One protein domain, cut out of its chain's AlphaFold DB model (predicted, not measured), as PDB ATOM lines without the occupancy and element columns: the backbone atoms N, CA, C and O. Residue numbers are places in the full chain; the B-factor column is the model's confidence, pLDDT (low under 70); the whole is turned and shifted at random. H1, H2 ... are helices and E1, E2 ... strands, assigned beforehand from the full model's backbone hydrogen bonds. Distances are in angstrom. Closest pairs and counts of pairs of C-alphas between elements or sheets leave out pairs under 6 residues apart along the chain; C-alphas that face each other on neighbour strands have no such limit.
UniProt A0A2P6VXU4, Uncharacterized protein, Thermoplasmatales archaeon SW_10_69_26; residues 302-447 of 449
ATOM      1  N   VAL A 302     180.511 180.185 230.641       91.19
ATOM      2  CA  VAL A 302     180.886 180.223 232.057       91.19
ATOM      3  C   VAL A 302     179.604 180.513 232.828       91.19
ATOM      4  O   VAL A 302     179.138 181.647 232.846       91.19
ATOM      5  N   GLU A 303     178.986 179.489 233.413       90.12
ATOM      6  CA  GLU A 303     177.684 179.623 234.072       90.12
ATOM      7  C   GLU A 303     177.781 180.479 235.338       90.12
ATOM      8  O   GLU A 303     176.917 181.313 235.626       90.12
ATOM      9  N   ARG A 304     178.820 180.252 236.146       91.81
ATOM     10  CA  ARG A 304     178.945 180.887 237.460       91.81
ATOM     11  C   ARG A 304     180.384 181.218 237.801       91.81
ATOM     12  O   ARG A 304     181.312 180.498 237.439       91.81
ATOM     13  N   THR A 305     180.553 182.289 238.567       95.31
ATOM     14  CA  THR A 305     181.815 182.643 239.221       95.31
ATOM     15  C   THR A 305     181.532 183.004 240.671       95.31
ATOM     16  O   THR A 305     180.825 183.972 240.956       95.31
ATOM     17  N   ILE A 306     182.071 182.217 241.599       94.88
ATOM     18  CA  ILE A 306     181.699 182.251 243.012       94.88
ATOM     19  C   ILE A 306     182.940 182.525 243.861       94.88
ATOM     20  O   ILE A 306     183.724 181.608 244.110       94.88
ATOM     21  N   PRO A 307     183.133 183.764 244.340       95.56
ATOM     22  CA  PRO A 307     184.120 184.047 245.368       95.56
ATOM     23  C   PRO A 307     183.618 183.494 246.709       95.56
ATOM     24  O   PRO A 307     182.455 183.673 247.069       95.56
ATOM     25  N   ASN A 308     184.482 182.854 247.488       94.25
ATOM     26  CA  ASN A 308     184.190 182.424 248.849       94.25
ATOM     27  C   ASN A 308     185.417 182.625 249.743       94.25
ATOM     28  O   ASN A 308     186.491 182.077 249.499       94.25
ATOM     29  N   PHE A 309     185.252 183.383 250.822       93.06
ATOM     30  CA  PHE A 309     186.304 183.527 251.818       93.06
ATOM     31  C   PHE A 309     186.284 182.338 252.779       93.06
ATOM     32  O   PHE A 309     185.323 182.160 253.523       93.06
ATOM     33  N   ALA A 310     187.375 181.576 252.828       87.88
ATOM     34  CA  ALA A 310     187.499 180.420 253.708       87.88
ATOM     35  C   ALA A 310     188.902 180.354 254.319       87.88
ATOM     36  O   ALA A 310     189.909 180.548 253.642       87.88
ATOM     37  N   ASN A 311     188.974 180.152 255.639       86.19
ATOM     38  CA  ASN A 311     190.226 179.978 256.391       86.19
ATOM     39  C   ASN A 311     191.296 181.068 256.172       86.19
ATOM     40  O   ASN A 311     192.483 180.863 256.391       86.19
ATOM     41  N   GLY A 312     190.866 182.279 255.811       86.75
ATOM     42  CA  GLY A 312     191.763 183.403 255.556       86.75
ATOM     43  C   GLY A 312     192.347 183.485 254.154       86.75
ATOM     44  O   GLY A 312     193.132 184.397 253.919       86.75
ATOM     45  N   LYS A 313     191.903 182.609 253.255       93.50
ATOM     46  CA  LYS A 313     192.146 182.653 251.817       93.50
ATOM     47  C   LYS A 313     190.849 182.991 251.080       93.50
ATOM     48  O   LYS A 313     189.764 182.988 251.670       93.50
ATOM     49  N   MET A 314     190.977 183.292 249.797       94.56
ATOM     50  CA  MET A 314     189.865 183.371 248.859       94.56
ATOM     51  C   MET A 314     189.867 182.105 248.001       94.56
ATOM     52  O   MET A 314     190.866 181.823 247.346       94.56
ATOM     53  N   ALA A 315     188.767 181.359 248.002       94.56
ATOM     54  CA  ALA A 315     188.488 180.319 247.021       94.56
ATOM     55  C   ALA A 315     187.552 180.898 245.953       94.56
ATOM     56  O   ALA A 315     186.583 181.575 246.283       94.56
ATOM     57  N   ILE A 316     187.844 180.663 244.682       95.00
ATOM     58  CA  ILE A 316     187.091 181.192 243.547       95.00
ATOM     59  C   ILE A 316     186.674 180.000 242.706       95.00
ATOM     60  O   ILE A 316     187.534 179.362 242.115       95.00
ATOM     61  N   LEU A 317     185.383 179.695 242.656       93.50
ATOM     62  CA  LEU A 317     184.848 178.617 241.826       93.50
ATOM     63  C   LEU A 317     184.312 179.184 240.508       93.50
ATOM     64  O   LEU A 317     183.399 180.006 240.519       93.50
ATOM     65  N   GLY A 318     184.849 178.720 239.387       92.81
ATOM     66  CA  GLY A 318     184.261 178.842 238.058       92.81
ATOM     67  C   GLY A 318     183.526 177.557 237.689       92.81
ATOM     68  O   GLY A 318     184.095 176.472 237.807       92.81
ATOM     69  N   ILE A 319     182.279 177.685 237.238       90.62
ATOM     70  CA  ILE A 319     181.499 176.580 236.669       90.62
ATOM     71  C   ILE A 319     181.351 176.859 235.180       90.62
ATOM     72  O   ILE A 319     180.819 177.903 234.803       90.62
ATOM     73  N   MET A 320     181.840 175.948 234.348       89.94
ATOM     74  CA  MET A 320     181.827 176.069 232.893       89.94
ATOM     75  C   MET A 320     181.067 174.909 232.295       89.94
ATOM     76  O   MET A 320     181.129 173.791 232.802       89.94
ATOM     77  N   ASN A 321     180.366 175.171 231.204       85.50
ATOM     78  CA  ASN A 321     179.574 174.150 230.566       85.50
ATOM     79  C   ASN A 321     179.477 174.364 229.057       85.50
ATOM     80  O   ASN A 321     179.433 175.491 228.560       85.50
ATOM     81  N   THR A 322     179.372 173.253 228.345       82.81
ATOM     82  CA  THR A 322     179.030 173.182 226.923       82.81
ATOM     83  C   THR A 322     177.824 172.254 226.799       82.81
ATOM     84  O   THR A 322     177.637 171.413 227.683       82.81
ATOM     85  N   PRO A 323     176.998 172.335 225.740       77.38
ATOM     86  CA  PRO A 323     175.948 171.344 225.519       77.38
ATOM     87  C   PRO A 323     176.457 169.896 225.519       77.38
ATOM     88  O   PRO A 323     175.675 168.989 225.767       77.38
ATOM     89  N   TRP A 324     177.757 169.672 225.310       76.19
ATOM     90  CA  TRP A 324     178.389 168.351 225.232       76.19
ATOM     91  C   TRP A 324     179.314 168.048 226.421       76.19
ATOM     92  O   TRP A 324     180.047 167.062 226.402       76.19
ATOM     93  N   GLY A 325     179.258 168.886 227.459       74.06
ATOM     94  CA  GLY A 325     179.964 168.726 228.724       74.06
ATOM     95  C   GLY A 325     181.461 169.043 228.672       74.06
ATOM     96  O   GLY A 325     181.904 169.945 227.954       74.06
ATOM     97  N   SER A 326     182.242 168.346 229.494       71.88
ATOM     98  CA  SER A 326     183.659 168.610 229.745       71.88
ATOM     99  C   SER A 326     184.579 168.314 228.558       71.88
ATOM    100  O   SER A 326     185.640 168.935 228.478       71.88
ATOM    101  N   TYR A 327     184.198 167.421 227.630       70.19
ATOM    102  CA  TYR A 327     185.027 167.090 226.456       70.19
ATOM    103  C   TYR A 327     185.280 168.288 225.557       70.19
ATOM    104  O   TYR A 327     186.343 168.395 224.948       70.19
ATOM    105  N   ASP A 328     184.300 169.180 225.477       75.25
ATOM    106  CA  ASP A 328     184.397 170.355 224.633       75.25
ATOM    107  C   ASP A 328     184.916 171.570 225.408       75.25
ATOM    108  O   ASP A 328     184.799 172.678 224.922       75.25
ATOM    109  N   VAL A 329     185.511 171.427 226.602       83.00
ATOM    110  CA  VAL A 329     186.174 172.549 227.296       83.00
ATOM    111  C   VAL A 329     187.682 172.505 227.048       83.00
ATOM    112  O   VAL A 329     188.359 171.541 227.406       83.00
ATOM    113  N   SER A 330     188.252 173.583 226.501       86.62
ATOM    114  CA  SER A 330     189.703 173.692 226.329       86.62
ATOM    115  C   SER A 330     190.382 173.980 227.669       86.62
ATOM    116  O   SER A 330     190.331 175.101 228.175       86.62
ATOM    117  N   GLN A 331     191.067 172.990 228.250       87.50
ATOM    118  CA  GLN A 331     191.718 173.150 229.561       87.50
ATOM    119  C   GLN A 331     192.744 174.293 229.601       87.50
ATOM    120  O   GLN A 331     192.911 174.935 230.646       87.50
ATOM    121  N   GLU A 332     193.427 174.516 228.475       88.31
ATOM    122  CA  GLU A 332     194.455 175.545 228.294       88.31
ATOM    123  C   GLU A 332     193.862 176.954 228.164       88.31
ATOM    124  O   GLU A 332     194.547 177.923 228.476       88.31
ATOM    125  N   SER A 333     192.599 177.069 227.740       91.31
ATOM    126  CA  SER A 333     191.900 178.354 227.598       91.31
ATOM    127  C   SER A 333     191.359 178.913 228.915       91.31
ATOM    128  O   SER A 333     191.053 180.098 228.999       91.31
ATOM    129  N   VAL A 334     191.197 178.054 229.927       93.25
ATOM    130  CA  VAL A 334     190.555 178.425 231.187       93.25
ATOM    131  C   VAL A 334     191.470 179.323 232.004       93.25
ATOM    132  O   VAL A 334     192.509 178.870 232.504       93.25
ATOM    133  N   ASP A 335     191.027 180.560 232.198       95.50
ATOM    134  CA  ASP A 335     191.805 181.616 232.834       95.50
ATOM    135  C   ASP A 335     190.986 182.414 233.860       95.50
ATOM    136  O   ASP A 335     189.752 182.341 233.926       95.50
ATOM    137  N   ILE A 336     191.704 183.158 234.700       96.81
ATOM    138  CA  ILE A 336     191.139 184.059 235.697       96.81
ATOM    139  C   ILE A 336     191.882 185.397 235.696       96.81
ATOM    140  O   ILE A 336     193.090 185.469 235.907       96.81
ATOM    141  N   GLU A 337     191.125 186.479 235.555       97.62
ATOM    142  CA  GLU A 337     191.603 187.839 235.772       97.62
ATOM    143  C   GLU A 337     191.041 188.389 237.085       97.62
ATOM    144  O   GLU A 337     189.853 188.247 237.390       97.62
ATOM    145  N   ILE A 338     191.899 189.043 237.872       97.75
ATOM    146  CA  ILE A 338     191.509 189.724 239.106       97.75
ATOM    147  C   ILE A 338     191.863 191.204 238.968       97.75
ATOM    148  O   ILE A 338     193.029 191.573 238.854       97.75
ATOM    149  N   GLU A 339     190.863 192.073 239.030       98.19
ATOM    150  CA  GLU A 339     191.039 193.522 239.099       98.19
ATOM    151  C   GLU A 339     190.763 194.001 240.523       98.19
ATOM    152  O   GLU A 339     189.724 193.687 241.100       98.19
ATOM    153  N   GLY A 340     191.685 194.772 241.096       97.12
ATOM    154  CA  GLY A 340     191.545 195.360 242.425       97.12
ATOM    155  C   GLY A 340     191.527 196.891 242.407       97.12
ATOM    156  O   GLY A 340     191.582 197.520 241.345       97.12
ATOM    157  N   PRO A 341     191.554 197.532 243.589       96.81
ATOM    158  CA  PRO A 341     191.445 198.991 243.720       96.81
ATOM    159  C   PRO A 341     192.546 199.787 243.002       96.81
ATOM    160  O   PRO A 341     192.362 200.961 242.684       96.81
ATOM    161  N   SER A 342     193.699 199.154 242.771       94.19
ATOM    162  CA  SER A 342     194.878 199.764 242.146       94.19
ATOM    163  C   SER A 342     195.117 199.298 240.701       94.19
ATOM    164  O   SER A 342     196.147 199.648 240.124       94.19
ATOM    165  N   GLY A 343     194.190 198.532 240.114       95.19
ATOM    166  CA  GLY A 343     194.311 197.926 238.784       95.19
ATOM    167  C   GLY A 343     194.413 196.399 238.830       95.19
ATOM    168  O   GLY A 343     194.071 195.782 239.839       95.19
ATOM    169  N   THR A 344     194.881 195.800 237.733       96.06
ATOM    170  CA  THR A 344     195.053 194.346 237.595       96.06
ATOM    171  C   THR A 344     195.969 193.783 238.681       96.06
ATOM    172  O   THR A 344     197.045 194.320 238.963       96.06
ATOM    173  N   VAL A 345     195.536 192.679 239.271       95.12
ATOM    174  CA  VAL A 345     196.220 191.933 240.320       95.12
ATOM    175  C   VAL A 345     196.730 190.644 239.699       95.12
ATOM    176  O   VAL A 345     195.962 189.885 239.123       95.12
ATOM    177  N   ASN A 346     198.031 190.403 239.829       93.50
ATOM    178  CA  ASN A 346     198.667 189.160 239.407       93.50
ATOM    179  C   ASN A 346     199.205 188.481 240.667       93.50
ATOM    180  O   ASN A 346     200.314 188.826 241.081       93.50
ATOM    181  N   PRO A 347     198.417 187.621 241.332       90.12
ATOM    182  CA  PRO A 347     198.864 186.991 242.561       90.12
ATOM    183  C   PRO A 347     200.069 186.078 242.335       90.12
ATOM    184  O   PRO A 347     200.094 185.302 241.380       90.12
ATOM    185  N   ASP A 348     201.030 186.119 243.253       86.56
ATOM    186  CA  ASP A 348     202.184 185.214 243.244       86.56
ATOM    187  C   ASP A 348     201.802 183.794 243.727       86.56
ATOM    188  O   ASP A 348     202.472 182.814 243.398       86.56
ATOM    189  N   HIS A 349     200.716 183.674 244.498       86.38
ATOM    190  CA  HIS A 349     200.201 182.468 245.150       86.38
ATOM    191  C   HIS A 349     198.735 182.231 244.755       86.38
ATOM    192  O   HIS A 349     197.835 182.205 245.601       86.38
ATOM    193  N   LEU A 350     198.503 182.070 243.450       90.38
ATOM    194  CA  LEU A 350     197.239 181.586 242.902       90.38
ATOM    195  C   LEU A 350     197.382 180.120 242.492       90.38
ATOM    196  O   LEU A 350     198.062 179.799 241.517       90.38
ATOM    197  N   GLU A 351     196.739 179.225 243.229       89.81
ATOM    198  CA  GLU A 351     196.726 177.794 242.914       89.81
ATOM    199  C   GLU A 351     195.441 177.445 242.163       89.81
ATOM    200  O   GLU A 351     194.354 177.794 242.618       89.81
ATOM    201  N   ARG A 352     195.553 176.756 241.021       91.38
ATOM    202  CA  ARG A 352     194.411 176.279 240.227       91.38
ATOM    203  C   ARG A 352     194.203 174.782 240.446       91.38
ATOM    204  O   ARG A 352     195.123 173.990 240.254       91.38
ATOM    205  N   TYR A 353     192.968 174.410 240.752       86.38
ATOM    206  CA  TYR A 353     192.467 173.041 240.810       86.38
ATOM    207  C   TYR A 353     191.324 172.917 239.811       86.38
ATOM    208  O   TYR A 353     190.436 173.761 239.795       86.38
ATOM    209  N   ALA A 354     191.332 171.897 238.966       80.38
ATOM    210  CA  ALA A 354     190.271 171.692 237.991       80.38
ATOM    211  C   ALA A 354     189.861 170.227 237.971       80.38
ATOM    212  O   ALA A 354     190.727 169.350 237.955       80.38
ATOM    213  N   ASP A 355     188.554 169.986 237.965       71.12
ATOM    214  CA  ASP A 355     187.982 168.656 237.803       71.12
ATOM    215  C   ASP A 355     187.583 168.463 236.339       71.12
ATOM    216  O   ASP A 355     186.430 168.639 235.944       71.12
ATOM    217  N   PHE A 356     188.584 168.202 235.498       65.81
ATOM    218  CA  PHE A 356     188.333 167.753 234.138       65.81
ATOM    219  C   PHE A 356     188.155 166.242 234.167       65.81
ATOM    220  O   PHE A 356     189.133 165.491 234.194       65.81
ATOM    221  N   SER A 357     186.906 165.788 234.143       55.47
ATOM    222  CA  SER A 357     186.635 164.381 233.895       55.47
ATOM    223  C   SER A 357     186.786 164.101 232.403       55.47
ATOM    224  O   SER A 357     186.006 164.590 231.588       55.47
ATOM    225  N   VAL A 358     187.824 163.338 232.058       51.91
ATOM    226  CA  VAL A 358     187.996 162.682 230.746       51.91
ATOM    227  C   VAL A 358     187.648 161.191 230.820       51.91
ATOM    228  O   VAL A 358     187.884 160.448 229.872       51.91
ATOM    229  N   ALA A 359     187.150 160.731 231.974       50.22
ATOM    230  CA  ALA A 359     186.768 159.344 232.179       50.22
ATOM    231  C   ALA A 359     185.415 159.074 231.513       50.22
ATOM    232  O   ALA A 359     184.467 159.839 231.710       50.22
ATOM    233  N   HIS A 360     185.323 157.959 230.782       45.56
ATOM    234  CA  HIS A 360     184.088 157.489 230.154       45.56
ATOM    235  C   HIS A 360     182.904 157.551 231.140       45.56
ATOM    236  O   HIS A 360     182.910 156.885 232.177       45.56
ATOM    237  N   GLY A 361     181.897 158.369 230.819       49.41
ATOM    238  CA  GLY A 361     180.652 158.517 231.584       49.41
ATOM    239  C   GLY A 361     180.605 159.690 232.572       49.41
ATOM    240  O   GLY A 361     179.535 159.959 233.107       49.41
ATOM    241  N   GLY A 362     181.714 160.404 232.803       53.56
ATOM    242  CA  GLY A 362     181.756 161.607 233.653       53.56
ATOM    243  C   GLY A 362     181.895 162.921 232.878       53.56
ATOM    244  O   GLY A 362     182.003 163.984 233.477       53.56
ATOM    245  N   HIS A 363     181.934 162.865 231.550       61.97
ATOM    246  CA  HIS A 363     182.207 164.022 230.699       61.97
ATOM    247  C   HIS A 363     180.984 164.858 230.328       61.97
ATOM    248  O   HIS A 363     181.134 165.863 229.651       61.97
ATOM    249  N   TYR A 364     179.783 164.483 230.767       67.12
ATOM    250  CA  TYR A 364     178.580 165.324 230.654       67.12
ATOM    251  C   TYR A 364     178.364 166.211 231.881       67.12
ATOM    252  O   TYR A 364     177.372 166.931 231.958       67.12
ATOM    253  N   ASP A 365     179.274 166.162 232.850       74.31
ATOM    254  CA  ASP A 365     179.223 167.074 233.977       74.31
ATOM    255  C   ASP A 365     179.836 168.430 233.588       74.31
ATOM    256  O   ASP A 365     180.800 168.487 232.811       74.31
ATOM    257  N   PRO A 366     179.311 169.544 234.130       80.25
ATOM    258  CA  PRO A 366     179.972 170.836 234.035       80.25
ATOM    259  C   PRO A 366     181.401 170.764 234.581       80.25
ATOM    260  O   PRO A 366     181.674 170.113 235.593       80.25
ATOM    261  N   VAL A 367     182.313 171.503 233.957       85.69
ATOM    262  CA  VAL A 367     183.684 171.635 234.446       85.69
ATOM    263  C   VAL A 367     183.706 172.603 235.620       85.69
ATOM    264  O   VAL A 367     183.339 173.773 235.494       85.69
ATOM    265  N   ASN A 368     184.210 172.124 236.755       88.50
ATOM    266  CA  ASN A 368     184.439 172.940 237.940       88.50
ATOM    267  C   ASN A 368     185.926 173.273 238.055       88.50
ATOM    268  O   ASN A 368     186.776 172.383 238.143       88.50
ATOM    269  N   VAL A 369     186.247 174.565 238.094       90.88
ATOM    270  CA  VAL A 369     187.614 175.054 238.292       90.88
ATOM    271  C   VAL A 369     187.649 175.939 239.522       90.88
ATOM    272  O   VAL A 369     186.907 176.907 239.620       90.88
ATOM    273  N   THR A 370     188.499 175.597 240.481       93.25
ATOM    274  CA  THR A 370     188.689 176.359 241.711       93.25
ATOM    275  C   THR A 370     190.073 176.986 241.731       93.25
ATOM    276  O   THR A 370     191.079 176.288 241.608       93.25
ATOM    277  N   TRP A 371     190.135 178.293 241.954       95.12
ATOM    278  CA  TRP A 371     191.371 179.000 242.257       95.12
ATOM    279  C   TRP A 371     191.435 179.353 243.737       95.12
ATOM    280  O   TRP A 371     190.443 179.790 244.317       95.12
ATOM    281  N   ILE A 372     192.600 179.188 244.356       94.94
ATOM    282  CA  ILE A 372     192.842 179.567 245.748       94.94
ATOM    283  C   ILE A 372     193.883 180.683 245.778       94.94
ATOM    284  O   ILE A 372     195.009 180.491 245.331       94.94
ATOM    285  N   TRP A 373     193.504 181.832 246.338       95.75
ATOM    286  CA  TRP A 373     194.358 183.005 246.502       95.75
ATOM    287  C   TRP A 373     194.566 183.345 247.984       95.75
ATOM    288  O   TRP A 373     193.609 183.613 248.721       95.75
ATOM    289  N   ASP A 374     195.824 183.389 248.431       95.00
ATOM    290  CA  ASP A 374     196.188 183.884 249.766       95.00
ATOM    291  C   ASP A 374     196.350 185.415 249.781       95.00
ATOM    292  O   ASP A 374     197.440 185.970 249.920       95.00
ATOM    293  N   TYR A 375     195.222 186.117 249.653       94.50
ATOM    294  CA  TYR A 375     195.184 187.584 249.595       94.50
ATOM    295  C   TYR A 375     195.800 188.279 250.823       94.50
ATOM    296  O   TYR A 375     196.157 189.456 250.761       94.50
ATOM    297  N   ARG A 376     195.909 187.578 251.961       93.38
ATOM    298  CA  ARG A 376     196.514 188.118 253.184       93.38
ATOM    299  C   ARG A 376     198.024 188.023 253.155       93.38
ATOM    300  O   ARG A 376     198.681 188.965 253.579       93.38
ATOM    301  N   GLN A 377     198.562 186.896 252.694       92.44
ATOM    302  CA  GLN A 377     200.003 186.710 252.553       92.44
ATOM    303  C   GLN A 377     200.602 187.681 251.526       92.44
ATOM    304  O   GLN A 377     201.772 188.043 251.638       92.44
ATOM    305  N   GLU A 378     199.800 188.116 250.557       91.31
ATOM    306  CA  GLU A 378     200.212 189.045 249.502       91.31
ATOM    307  C   GLU A 378     199.948 190.522 249.811       91.31
ATOM    308  O   GLU A 378     200.129 191.367 248.936       91.31
ATOM    309  N   ASP A 379     199.522 190.848 251.037       91.69
ATOM    310  CA  ASP A 379     199.205 192.220 251.455       91.69
ATOM    311  C   ASP A 379     198.262 192.939 250.463       91.69
ATOM    312  O   ASP A 379     198.462 194.105 250.102       91.69
ATOM    313  N   ALA A 380     197.218 192.234 250.005       94.88
ATOM    314  CA  ALA A 380     196.246 192.768 249.058       94.88
ATOM    315  C   ALA A 380     195.644 194.098 249.558       94.88
ATOM    316  O   ALA A 380     195.297 194.257 250.730       94.88
ATOM    317  N   SER A 381     195.514 195.080 248.663       96.81
ATOM    318  CA  SER A 381     194.982 196.399 249.029       96.81
ATOM    319  C   SER A 381     193.504 196.315 249.435       96.81
ATOM    320  O   SER A 381     192.707 195.770 248.683       96.81
ATOM    321  N   PRO A 382     193.075 196.898 250.565       97.44
ATOM    322  CA  PRO A 382     191.656 196.911 250.904       97.44
ATOM    323  C   PRO A 382     190.847 197.706 249.866       97.44
ATOM    324  O   PRO A 382     191.286 198.755 249.387       97.44
ATOM    325  N   GLY A 383     189.651 197.218 249.549       97.75
ATOM    326  CA  GLY A 383     188.710 197.815 248.607       97.75
ATOM    327  C   GLY A 383     187.970 196.772 247.774       97.75
ATOM    328  O   GLY A 383     187.946 195.589 248.115       97.75
ATOM    329  N   ASP A 384     187.349 197.240 246.696       98.31
ATOM    330  CA  ASP A 384     186.530 196.420 245.806       98.31
ATOM    331  C   ASP A 384     187.377 195.720 244.746       98.31
ATOM    332  O   ASP A 384     188.294 196.307 244.165       98.31
ATOM    333  N   TYR A 385     187.009 194.475 244.475       98.31
ATOM    334  CA  TYR A 385     187.632 193.610 243.492       98.31
ATOM    335  C   TYR A 385     186.590 193.061 242.521       98.31
ATOM    336  O   TYR A 385     185.441 192.800 242.889       98.31
ATOM    337  N   THR A 386     187.015 192.853 241.279       98.38
ATOM    338  CA  THR A 386     186.263 192.140 240.245       98.38
ATOM    339  C   THR A 386     187.070 190.927 239.802       98.38
ATOM    340  O   THR A 386     188.270 191.033 239.568       98.38
ATOM    341  N   ILE A 387     186.412 189.776 239.715       97.69
ATOM    342  CA  ILE A 387     186.960 188.544 239.150       97.69
ATOM    343  C   ILE A 387     186.297 188.345 237.802       97.69
ATOM    344  O   ILE A 387     185.071 188.412 237.738       97.69
ATOM    345  N   THR A 388     187.081 188.035 236.781       97.69
ATOM    346  CA  THR A 388     186.592 187.547 235.494       97.69
ATOM    347  C   THR A 388     187.139 186.142 235.293       97.69
ATOM    348  O   THR A 388     188.350 185.967 235.213       97.69
ATOM    349  N   VAL A 389     186.267 185.139 235.239       96.25
ATOM    350  CA  VAL A 389     186.641 183.787 234.801       96.25
ATOM    351  C   VAL A 389     186.273 183.653 233.335       96.25
ATOM    352  O   VAL A 389     185.144 183.980 232.970       96.25
ATOM    353  N   SER A 390     187.194 183.162 232.514       95.88
ATOM    354  CA  SER A 390     186.987 182.961 231.081       95.88
ATOM    355  C   SER A 390     187.442 181.578 230.625       95.88
ATOM    356  O   SER A 390     188.156 180.862 231.333       95.88
ATOM    357  N   GLY A 391     186.986 181.187 229.441       92.69
ATOM    358  CA  GLY A 391     187.411 179.971 228.765       92.69
ATOM    359  C   GLY A 391     186.845 179.889 227.354       92.69
ATOM    360  O   GLY A 391     186.051 180.735 226.936       92.69
ATOM    361  N   SER A 392     187.250 178.846 226.642       90.38
ATOM    362  CA  SER A 392     186.771 178.513 225.311       90.38
ATOM    363  C   SER A 392     186.415 177.039 225.211       90.38
ATOM    364  O   SER A 392     186.870 176.197 226.002       90.38
ATOM    365  N   ASN A 393     185.649 176.712 224.176       84.00
ATOM    366  CA  ASN A 393     185.465 175.321 223.825       84.00
ATOM    367  C   ASN A 393     186.756 174.707 223.243       84.00
ATOM    368  O   ASN A 393     187.713 175.428 222.928       84.00
ATOM    369  N   TYR A 394     186.812 173.379 223.115       81.62
ATOM    370  CA  TYR A 394     188.012 172.654 222.681       81.62
ATOM    371  C   TYR A 394     188.473 173.090 221.286       81.62
ATOM    372  O   TYR A 394     189.667 173.181 221.005       81.62
ATOM    373  N   GLN A 395     187.513 173.411 220.424       76.81
ATOM    374  CA  GLN A 395     187.752 173.813 219.041       76.81
ATOM    375  C   GLN A 395     188.146 175.290 218.904       76.81
ATOM    376  O   GLN A 395     188.585 175.706 217.832       76.81
ATOM    377  N   GLY A 396     187.994 176.083 219.971       82.31
ATOM    378  CA  GLY A 396     188.188 177.533 219.944       82.31
ATOM    379  C   GLY A 396     187.185 178.259 219.044       82.31
ATOM    380  O   GLY A 396     187.487 179.338 218.538       82.31
ATOM    381  N   SER A 397     186.022 177.651 218.797       81.25
ATOM    382  CA  SER A 397     184.922 178.239 218.031       81.25
ATOM    383  C   SER A 397     183.993 179.094 218.894       81.25
ATOM    384  O   SER A 397     183.301 179.942 218.343       81.25
ATOM    385  N   ALA A 398     184.004 178.895 220.216       86.38
ATOM    386  CA  ALA A 398     183.185 179.614 221.187       86.38
ATOM    387  C   ALA A 398     184.008 180.012 222.419       86.38
ATOM    388  O   ALA A 398     184.799 179.212 222.926       86.38
ATOM    389  N   GLU A 399     183.783 181.219 222.941       90.94
ATOM    390  CA  GLU A 399     184.427 181.744 224.151       90.94
ATOM    391  C   GLU A 399     183.389 182.416 225.055       90.94
ATOM    392  O   GLU A 399     182.436 183.031 224.576       90.94
ATOM    393  N   ALA A 400     183.576 182.335 226.372       92.25
ATOM    394  CA  ALA A 400     182.725 183.044 227.322       92.25
ATOM    395  C   ALA A 400     183.511 183.530 228.538       92.25
ATOM    396  O   ALA A 400     184.536 182.962 228.916       92.25
ATOM    397  N   GLU A 401     182.976 184.565 229.186       94.94
ATOM    398  CA  GLU A 401     183.462 185.076 230.462       94.94
ATOM    399  C   GLU A 401     182.309 185.277 231.450       94.94
ATOM    400  O   GLU A 401     181.176 185.573 231.062       94.94
ATOM    401  N   CYS A 402     182.599 185.160 232.744       95.69
ATOM    402  CA  CYS A 402     181.675 185.522 233.807       95.69
ATOM    403  C   CYS A 402     182.370 186.341 234.888       95.69
ATOM    404  O   CYS A 402     183.505 186.062 235.279       95.69
ATOM    405  N   LYS A 403     181.672 187.380 235.365       97.12
ATOM    406  CA  LYS A 403     182.213 188.344 236.326       97.12
ATOM    407  C   LYS A 403     181.548 188.232 237.682       97.12
ATOM    408  O   LYS A 403     180.325 188.268 237.782       97.12
ATOM    409  N   ALA A 404     182.364 188.201 238.726       97.69
ATOM    410  CA  ALA A 404     181.947 188.275 240.119       97.69
ATOM    411  C   ALA A 404     182.651 189.434 240.829       97.69
ATOM    412  O   ALA A 404     183.642 189.970 240.335       97.69
ATOM    413  N   LYS A 405     182.149 189.829 241.998       98.12
ATOM    414  CA  LYS A 405     182.757 190.891 242.806       98.12
ATOM    415  C   LYS A 405     182.918 190.461 244.248       98.12
ATOM    416  O   LYS A 405     182.124 189.684 244.770       98.12
ATOM    417  N   PHE A 406     183.923 191.008 244.905       97.94
ATOM    418  CA  PHE A 406     184.086 190.881 246.345       97.94
ATOM    419  C   PHE A 406     184.823 192.099 246.894       97.94
ATOM    420  O   PHE A 406     185.458 192.840 246.144       97.94
ATOM    421  N   THR A 407     184.769 192.293 248.205       98.06
ATOM    422  CA  THR A 407     185.489 193.371 248.887       98.06
ATOM    423  C   THR A 407     186.456 192.775 249.904       98.06
ATOM    424  O   THR A 407     186.126 191.829 250.621       98.06
ATOM    425  N   ILE A 408     187.668 193.326 249.976       97.88
ATOM    426  CA  ILE A 408     188.602 193.090 251.083       97.88
ATOM    427  C   ILE A 408     188.564 194.320 251.981       97.88
ATOM    428  O   ILE A 408     188.824 195.434 251.533       97.88
ATOM    429  N   GLU A 409     188.273 194.129 253.260       96.75
ATOM    430  CA  GLU A 409     188.245 195.211 254.238       96.75
ATOM    431  C   GLU A 409     189.500 195.209 255.113       96.75
ATOM    432  O   GLU A 409     190.217 194.211 255.227       96.75
ATOM    433  N   GLN A 410     189.752 196.339 255.770       96.06
ATOM    434  CA  GLN A 410     190.830 196.483 256.738       96.06
ATOM    435  C   GLN A 410     190.254 196.689 258.143       96.06
ATOM    436  O   GLN A 410     189.626 197.711 258.418       96.06
ATOM    437  N   ASP A 411     190.533 195.745 259.045       93.25
ATOM    438  CA  ASP A 411     190.260 195.856 260.479       93.25
ATOM    439  C   ASP A 411     191.588 195.971 261.245       93.25
ATOM    440  O   ASP A 411     192.292 194.991 261.515       93.25
ATOM    441  N   GLY A 412     191.985 197.212 261.535       92.94
ATOM    442  CA  GLY A 412     193.295 197.519 262.107       92.94
ATOM    443  C   GLY A 412     194.438 197.173 261.146       92.94
ATOM    444  O   GLY A 412     194.531 197.725 260.051       92.94
ATOM    445  N   GLU A 413     195.334 196.279 261.564       89.75
ATOM    446  CA  GLU A 413     196.447 195.779 260.734       89.75
ATOM    447  C   GLU A 413     196.072 194.520 259.935       89.75
ATOM    448  O   GLU A 413     196.899 193.992 259.198       89.75
ATOM    449  N   ARG A 414     194.843 194.009 260.081       92.56
ATOM    450  CA  ARG A 414     194.415 192.746 259.478       92.56
ATOM    451  C   ARG A 414     193.467 192.983 258.307       92.56
ATOM    452  O   ARG A 414     192.478 193.698 258.440       92.56
ATOM    453  N   LEU A 415     193.718 192.289 257.200       94.62
ATOM    454  CA  LEU A 415     192.768 192.183 256.096       94.62
ATOM    455  C   LEU A 415     191.674 191.161 256.436       94.62
ATOM    456  O   LEU A 415     191.961 190.025 256.842       94.62
ATOM    457  N   VAL A 416     190.415 191.551 256.274       94.50
ATOM    458  CA  VAL A 416     189.244 190.726 256.595       94.50
ATOM    459  C   VAL A 416     188.308 190.599 255.387       94.50
ATOM    460  O   VAL A 416     188.324 191.465 254.513       94.50
ATOM    461  N   PRO A 417     187.552 189.490 255.286       95.25
ATOM    462  CA  PRO A 417     186.511 189.329 254.276       95.25
ATOM    463  C   PRO A 417     185.481 190.457 254.345       95.25
ATOM    464  O   PRO A 417     185.008 190.761 255.440       95.25
ATOM    465  N   GLY A 418     185.136 191.035 253.199       94.50
ATOM    466  CA  GLY A 418     183.989 191.924 253.041       94.50
ATOM    467  C   GLY A 418     182.830 191.228 252.330       94.50
ATOM    468  O   GLY A 418     182.682 190.002 252.386       94.50
ATOM    469  N   ASP A 419     182.016 192.024 251.641       95.88
ATOM    470  CA  ASP A 419     180.885 191.532 250.861       95.88
ATOM    471  C   ASP A 419     181.337 190.700 249.649       95.88
ATOM    472  O   ASP A 419     182.417 190.892 249.089       95.88
ATOM    473  N   VAL A 420     180.476 189.772 249.233       95.75
ATOM    474  CA  VAL A 420     180.660 188.913 248.059       95.75
ATOM    475  C   VAL A 420     179.413 189.005 247.192       95.75
ATOM    476  O   VAL A 420     178.292 188.846 247.676       95.75
ATOM    477  N   GLN A 421     179.619 189.209 245.896       96.25
ATOM    478  CA  GLN A 421     178.594 189.130 244.871       96.25
ATOM    479  C   GLN A 421     179.007 188.088 243.835       96.25
ATOM    480  O   GLN A 421     179.971 188.261 243.091       96.25
ATOM    481  N   GLU A 422     178.229 187.018 243.774       93.75
ATOM    482  CA  GLU A 422     178.368 185.980 242.767       93.75
ATOM    483  C   GLU A 422     178.087 186.504 241.347       93.75
ATOM    484  O   GLU A 422     177.169 187.303 241.131       93.75
ATOM    485  N   GLY A 423     178.865 186.006 240.384       92.75
ATOM    486  CA  GLY A 423     178.566 186.093 238.962       92.75
ATOM    487  C   GLY A 423     177.653 184.949 238.538       92.75
ATOM    488  O   GLY A 423     178.007 183.787 238.717       92.75
ATOM    489  N   VAL A 424     176.492 185.280 237.975       90.56
ATOM    490  CA  VAL A 424     175.570 184.325 237.345       90.56
ATOM    491  C   VAL A 424     175.432 184.744 235.887       90.56
ATOM    492  O   VAL A 424     174.873 185.806 235.606       90.56
ATOM    493  N   CYS A 425     175.982 183.941 234.985       86.38
ATOM    494  CA  CYS A 425     176.114 184.245 233.565       86.38
ATOM    495  C   CYS A 425     175.587 183.073 232.722       86.38
ATOM    496  O   CYS A 425     175.543 181.938 233.181       86.38
ATOM    497  N   GLY A 426     175.151 183.335 231.489       73.44
ATOM    498  CA  GLY A 426     174.635 182.285 230.601       73.44
ATOM    499  C   GLY A 426     173.442 181.485 231.161       73.44
ATOM    500  O   GLY A 426     172.815 181.842 232.163       73.44
ATOM    501  N   ALA A 427     173.106 180.388 230.479       71.94
ATOM    502  CA  ALA A 427     172.098 179.433 230.938       71.94
ATOM    503  C   ALA A 427     172.674 178.542 232.048       71.94
ATOM    504  O   ALA A 427     173.791 178.053 231.926       71.94
ATOM    505  N   GLN A 428     171.913 178.341 233.124       72.50
ATOM    506  CA  GLN A 428     172.345 177.577 234.296       72.50
ATOM    507  C   GLN A 428     171.897 176.121 234.170       72.50
ATOM    508  O   GLN A 428     170.697 175.867 234.040       72.50
ATOM    509  N   THR A 429     172.829 175.180 234.275       66.56
ATOM    510  CA  THR A 429     172.533 173.739 234.362       66.56
ATOM    511  C   THR A 429     172.767 173.203 235.770       66.56
ATOM    512  O   THR A 429     172.050 172.315 236.235       66.56
ATOM    513  N   ALA A 430     173.705 173.804 236.504       64.69
ATOM    514  CA  ALA A 430     173.939 173.483 237.900       64.69
ATOM    515  C   ALA A 430     172.745 173.898 238.780       64.69
ATOM    516  O   ALA A 430     172.400 175.076 238.907       64.69
ATOM    517  N   SER A 431     172.132 172.922 239.457       69.81
ATOM    518  CA  SER A 431     171.121 173.208 240.481       69.81
ATOM    519  C   SER A 431     171.720 174.004 241.648       69.81
ATOM    520  O   SER A 431     172.886 173.838 242.006       69.81
ATOM    521  N   GLN A 432     170.904 174.813 242.327       71.25
ATOM    522  CA  GLN A 432     171.360 175.549 243.512       71.25
ATOM    523  C   GLN A 432     171.887 174.615 244.620       71.25
ATOM    524  O   GLN A 432     172.855 174.941 245.298       71.25
ATOM    525  N   SER A 433     171.317 173.414 244.750       70.44
ATOM    526  CA  SER A 433     171.808 172.386 245.675       70.44
ATOM    527  C   SER A 433     173.178 171.818 245.301       70.44
ATOM    528  O   SER A 433     173.933 171.438 246.190       70.44
ATOM    529  N   PHE A 434     173.503 171.737 244.006       73.81
ATOM    530  CA  PHE A 434     174.833 171.324 243.554       73.81
ATOM    531  C   PHE A 434     175.873 172.377 243.943       73.81
ATOM    532  O   PHE A 434     176.901 172.055 244.528       73.81
ATOM    533  N   VAL A 435     175.552 173.651 243.711       72.50
ATOM    534  CA  VAL A 435     176.408 174.781 244.091       72.50
ATOM    535  C   VAL A 435     176.713 174.765 245.589       72.50
ATOM    536  O   VAL A 435     177.863 174.950 245.984       72.50
ATOM    537  N   GLU A 436     175.694 174.560 246.426       77.31
ATOM    538  CA  GLU A 436     175.863 174.509 247.882       77.31
ATOM    539  C   GLU A 436     176.816 173.378 248.300       77.31
ATOM    540  O   GLU A 436     177.723 173.621 249.093       77.31
ATOM    541  N   GLN A 437     176.701 172.189 247.698       74.94
ATOM    542  CA  GLN A 437     177.612 171.066 247.962       74.94
ATOM    543  C   GLN A 437     179.059 171.365 247.556       74.94
ATOM    544  O   GLN A 437     179.982 171.086 248.321       74.94
ATOM    545  N   VAL A 438     179.279 171.956 246.375       68.81
ATOM    546  CA  VAL A 438     180.638 172.311 245.932       68.81
ATOM    547  C   VAL A 438     181.243 173.368 246.859       68.81
ATOM    548  O   VAL A 438     182.410 173.262 247.236       68.81
ATOM    549  N   ARG A 439     180.442 174.350 247.294       69.44
ATOM    550  CA  ARG A 439     180.881 175.386 248.235       69.44
ATOM    551  C   ARG A 439     181.332 174.795 249.572       69.44
ATOM    552  O   ARG A 439     182.391 175.178 250.065       69.44
ATOM    553  N   GLU A 440     180.560 173.863 250.130       74.38
ATOM    554  CA  GLU A 440     180.931 173.136 251.352       74.38
ATOM    555  C   GLU A 440     182.250 172.363 251.163       74.38
ATOM    556  O   GLU A 440     183.146 172.449 252.003       74.38
ATOM    557  N   GLY A 441     182.433 171.692 250.019       68.62
ATOM    558  CA  GLY A 441     183.680 170.992 249.690       68.62
ATOM    559  C   GLY A 441     184.905 171.915 249.585       68.62
ATOM    560  O   GLY A 441     185.990 171.573 250.063       68.62
ATOM    561  N   SER A 442     184.753 173.118 249.018       62.72
ATOM    562  CA  SER A 442     185.837 174.115 248.974       62.72
ATOM    563  C   SER A 442     186.254 174.585 250.376       62.72
ATOM    564  O   SER A 442     187.439 174.824 250.632       62.72
ATOM    565  N   GLU A 443     185.310 174.701 251.313       65.62
ATOM    566  CA  GLU A 443     185.613 175.057 252.706       65.62
ATOM    567  C   GLU A 443     186.476 173.988 253.391       65.62
ATOM    568  O   GLU A 443     187.421 174.336 254.106       65.62
ATOM    569  N   GLU A 444     186.230 172.706 253.110       65.69
ATOM    570  CA  GLU A 444     187.069 171.602 253.592       65.69
ATOM    571  C   GLU A 444     188.484 171.642 252.993       65.69
ATOM    572  O   GLU A 444     189.468 171.526 253.731       65.69
ATOM    573  N   GLN A 445     188.615 171.874 251.681       59.81
ATOM    574  CA  GLN A 445     189.917 171.926 250.995       59.81
ATOM    575  C   GLN A 445     190.819 173.052 251.510       59.81
ATOM    576  O   GLN A 445     192.022 172.857 251.694       59.81
ATOM    577  N   THR A 446     190.255 174.223 251.812       58.97
ATOM    578  CA  THR A 446     191.033 175.334 252.390       58.97
ATOM    579  C   THR A 446     191.462 175.103 253.846       58.97
ATOM    580  O   THR A 446     192.313 175.840 254.342       58.97
ATOM    581  N   GLY A 447     190.892 174.113 254.546       53.28
ATOM    582  CA  GLY A 447     191.187 173.809 255.953       53.28
ATOM    583  C   GLY A 447     192.286 172.761 256.181       53.28
ATOM    584  O   GLY A 447     192.639 172.499 257.331       53.28
TER     585      GLY A 447
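AT A GLANCE: This is residues 302 to 447 of the 449 residues of an uncharacterized protein of Thermoplasmatales archaeon SW_10_69_26 (UniProt A0A2P6VXU4). What shape do these atoms make? Two strongly twisted sheets lie face to face as an elongated sandwich, E1, E2, E6 and E5 in one, E4, E3, E7, E8 and E9 in the other, and helix H2 covers the first sheet's face turned away from the second. What is it built of? The printed part has 146 residues with nine named strands and two named helices, in the order E1 E2 H1 E3 E4 E5 E6 E7 E8 E9 H2, class mixed. The sheets run E1 - E2 - E6 - E5 and E4 - E3 - E7 - E8 - E9, both antiparallel; the whole is compact, with a radius of gyration of the C-alphas of 15.3 A and spans of 51 by 29 by 25 A.

IN THESE COORDINATES: Where do the first elements lie? E1, residues 302 to 310, 22.6 A, begins at C-alpha 302 (180.886, 180.223, 232.057). E2 is residues 313 to 321, 26.1 A, and H1 residues 325 to 328. Which strands follow? E3 is residues 335 to 340, E4 343 to 345, E5 350 to 355, E6 367 to 373, E7 383 to 392, 30.3 A, and E8 399 to 411, 39.4 A. What ends the order? E9 is residues 414 to 421, 21.8 A, and H2, residues 432 to 445, 20.3 A, ends at C-alpha 445 (189.917, 171.926, 250.995).

HOW THE PARTS SIT: What pairs the first sheet? Within hydrogen-bond range are N 306 and O 317 of hairpin E1 and E2, 2.8 A, N 316 and O 371 of E2 and E6, 2.8 A, and N 353 and O 370 of hairpin E5 and E6, 2.8 A. What pairs the second? Within range are N 345 and O 338 of hairpin E3 and E4, 2.8 A, and N 337 and O 388 of E3 and E7, 2.8 A. In the meander E7 E8 E9, each strand the antiparallel neighbour of the one before, N 387 and O 404 are at 2.8 A and N 407 and O 419 at 2.9 A. How do the sheets meet? In this sandwich, two sheets face to face, their facing parts are 9.1 A centre to centre; E1 and E8 touch, their closest C-alphas being those of Val 302 and Cys 402, 5.6 A. Where are the helices? H2 makes two layers, a helix on one face of a sheet, over E1 and E2 at a height over the sheet of 9.5 A, slantwise to the strands at 38 degrees to E1 on the local plane; its closest C-alpha pair with E1 is Glu 443 and Ala 310, 5.8 A. H1 only grazes that sheet. Every O i to N i+4 pair of H2 is within hydrogen-bond range; H1 is too short for one.

THE WHOLE: How far does it reach? The C-alphas farthest apart, His 360 and Gly 412, are 52.0 A apart. Is it cut, and which link is long? The printed part has no cut, and the link E5 to E6 is long, with 11 residues. Where is confidence low? pLDDT is under 70 at residues 356 to 364, 429 to 431, 438 to 439 and 441 to 447; the mean of the printed part is 85.5.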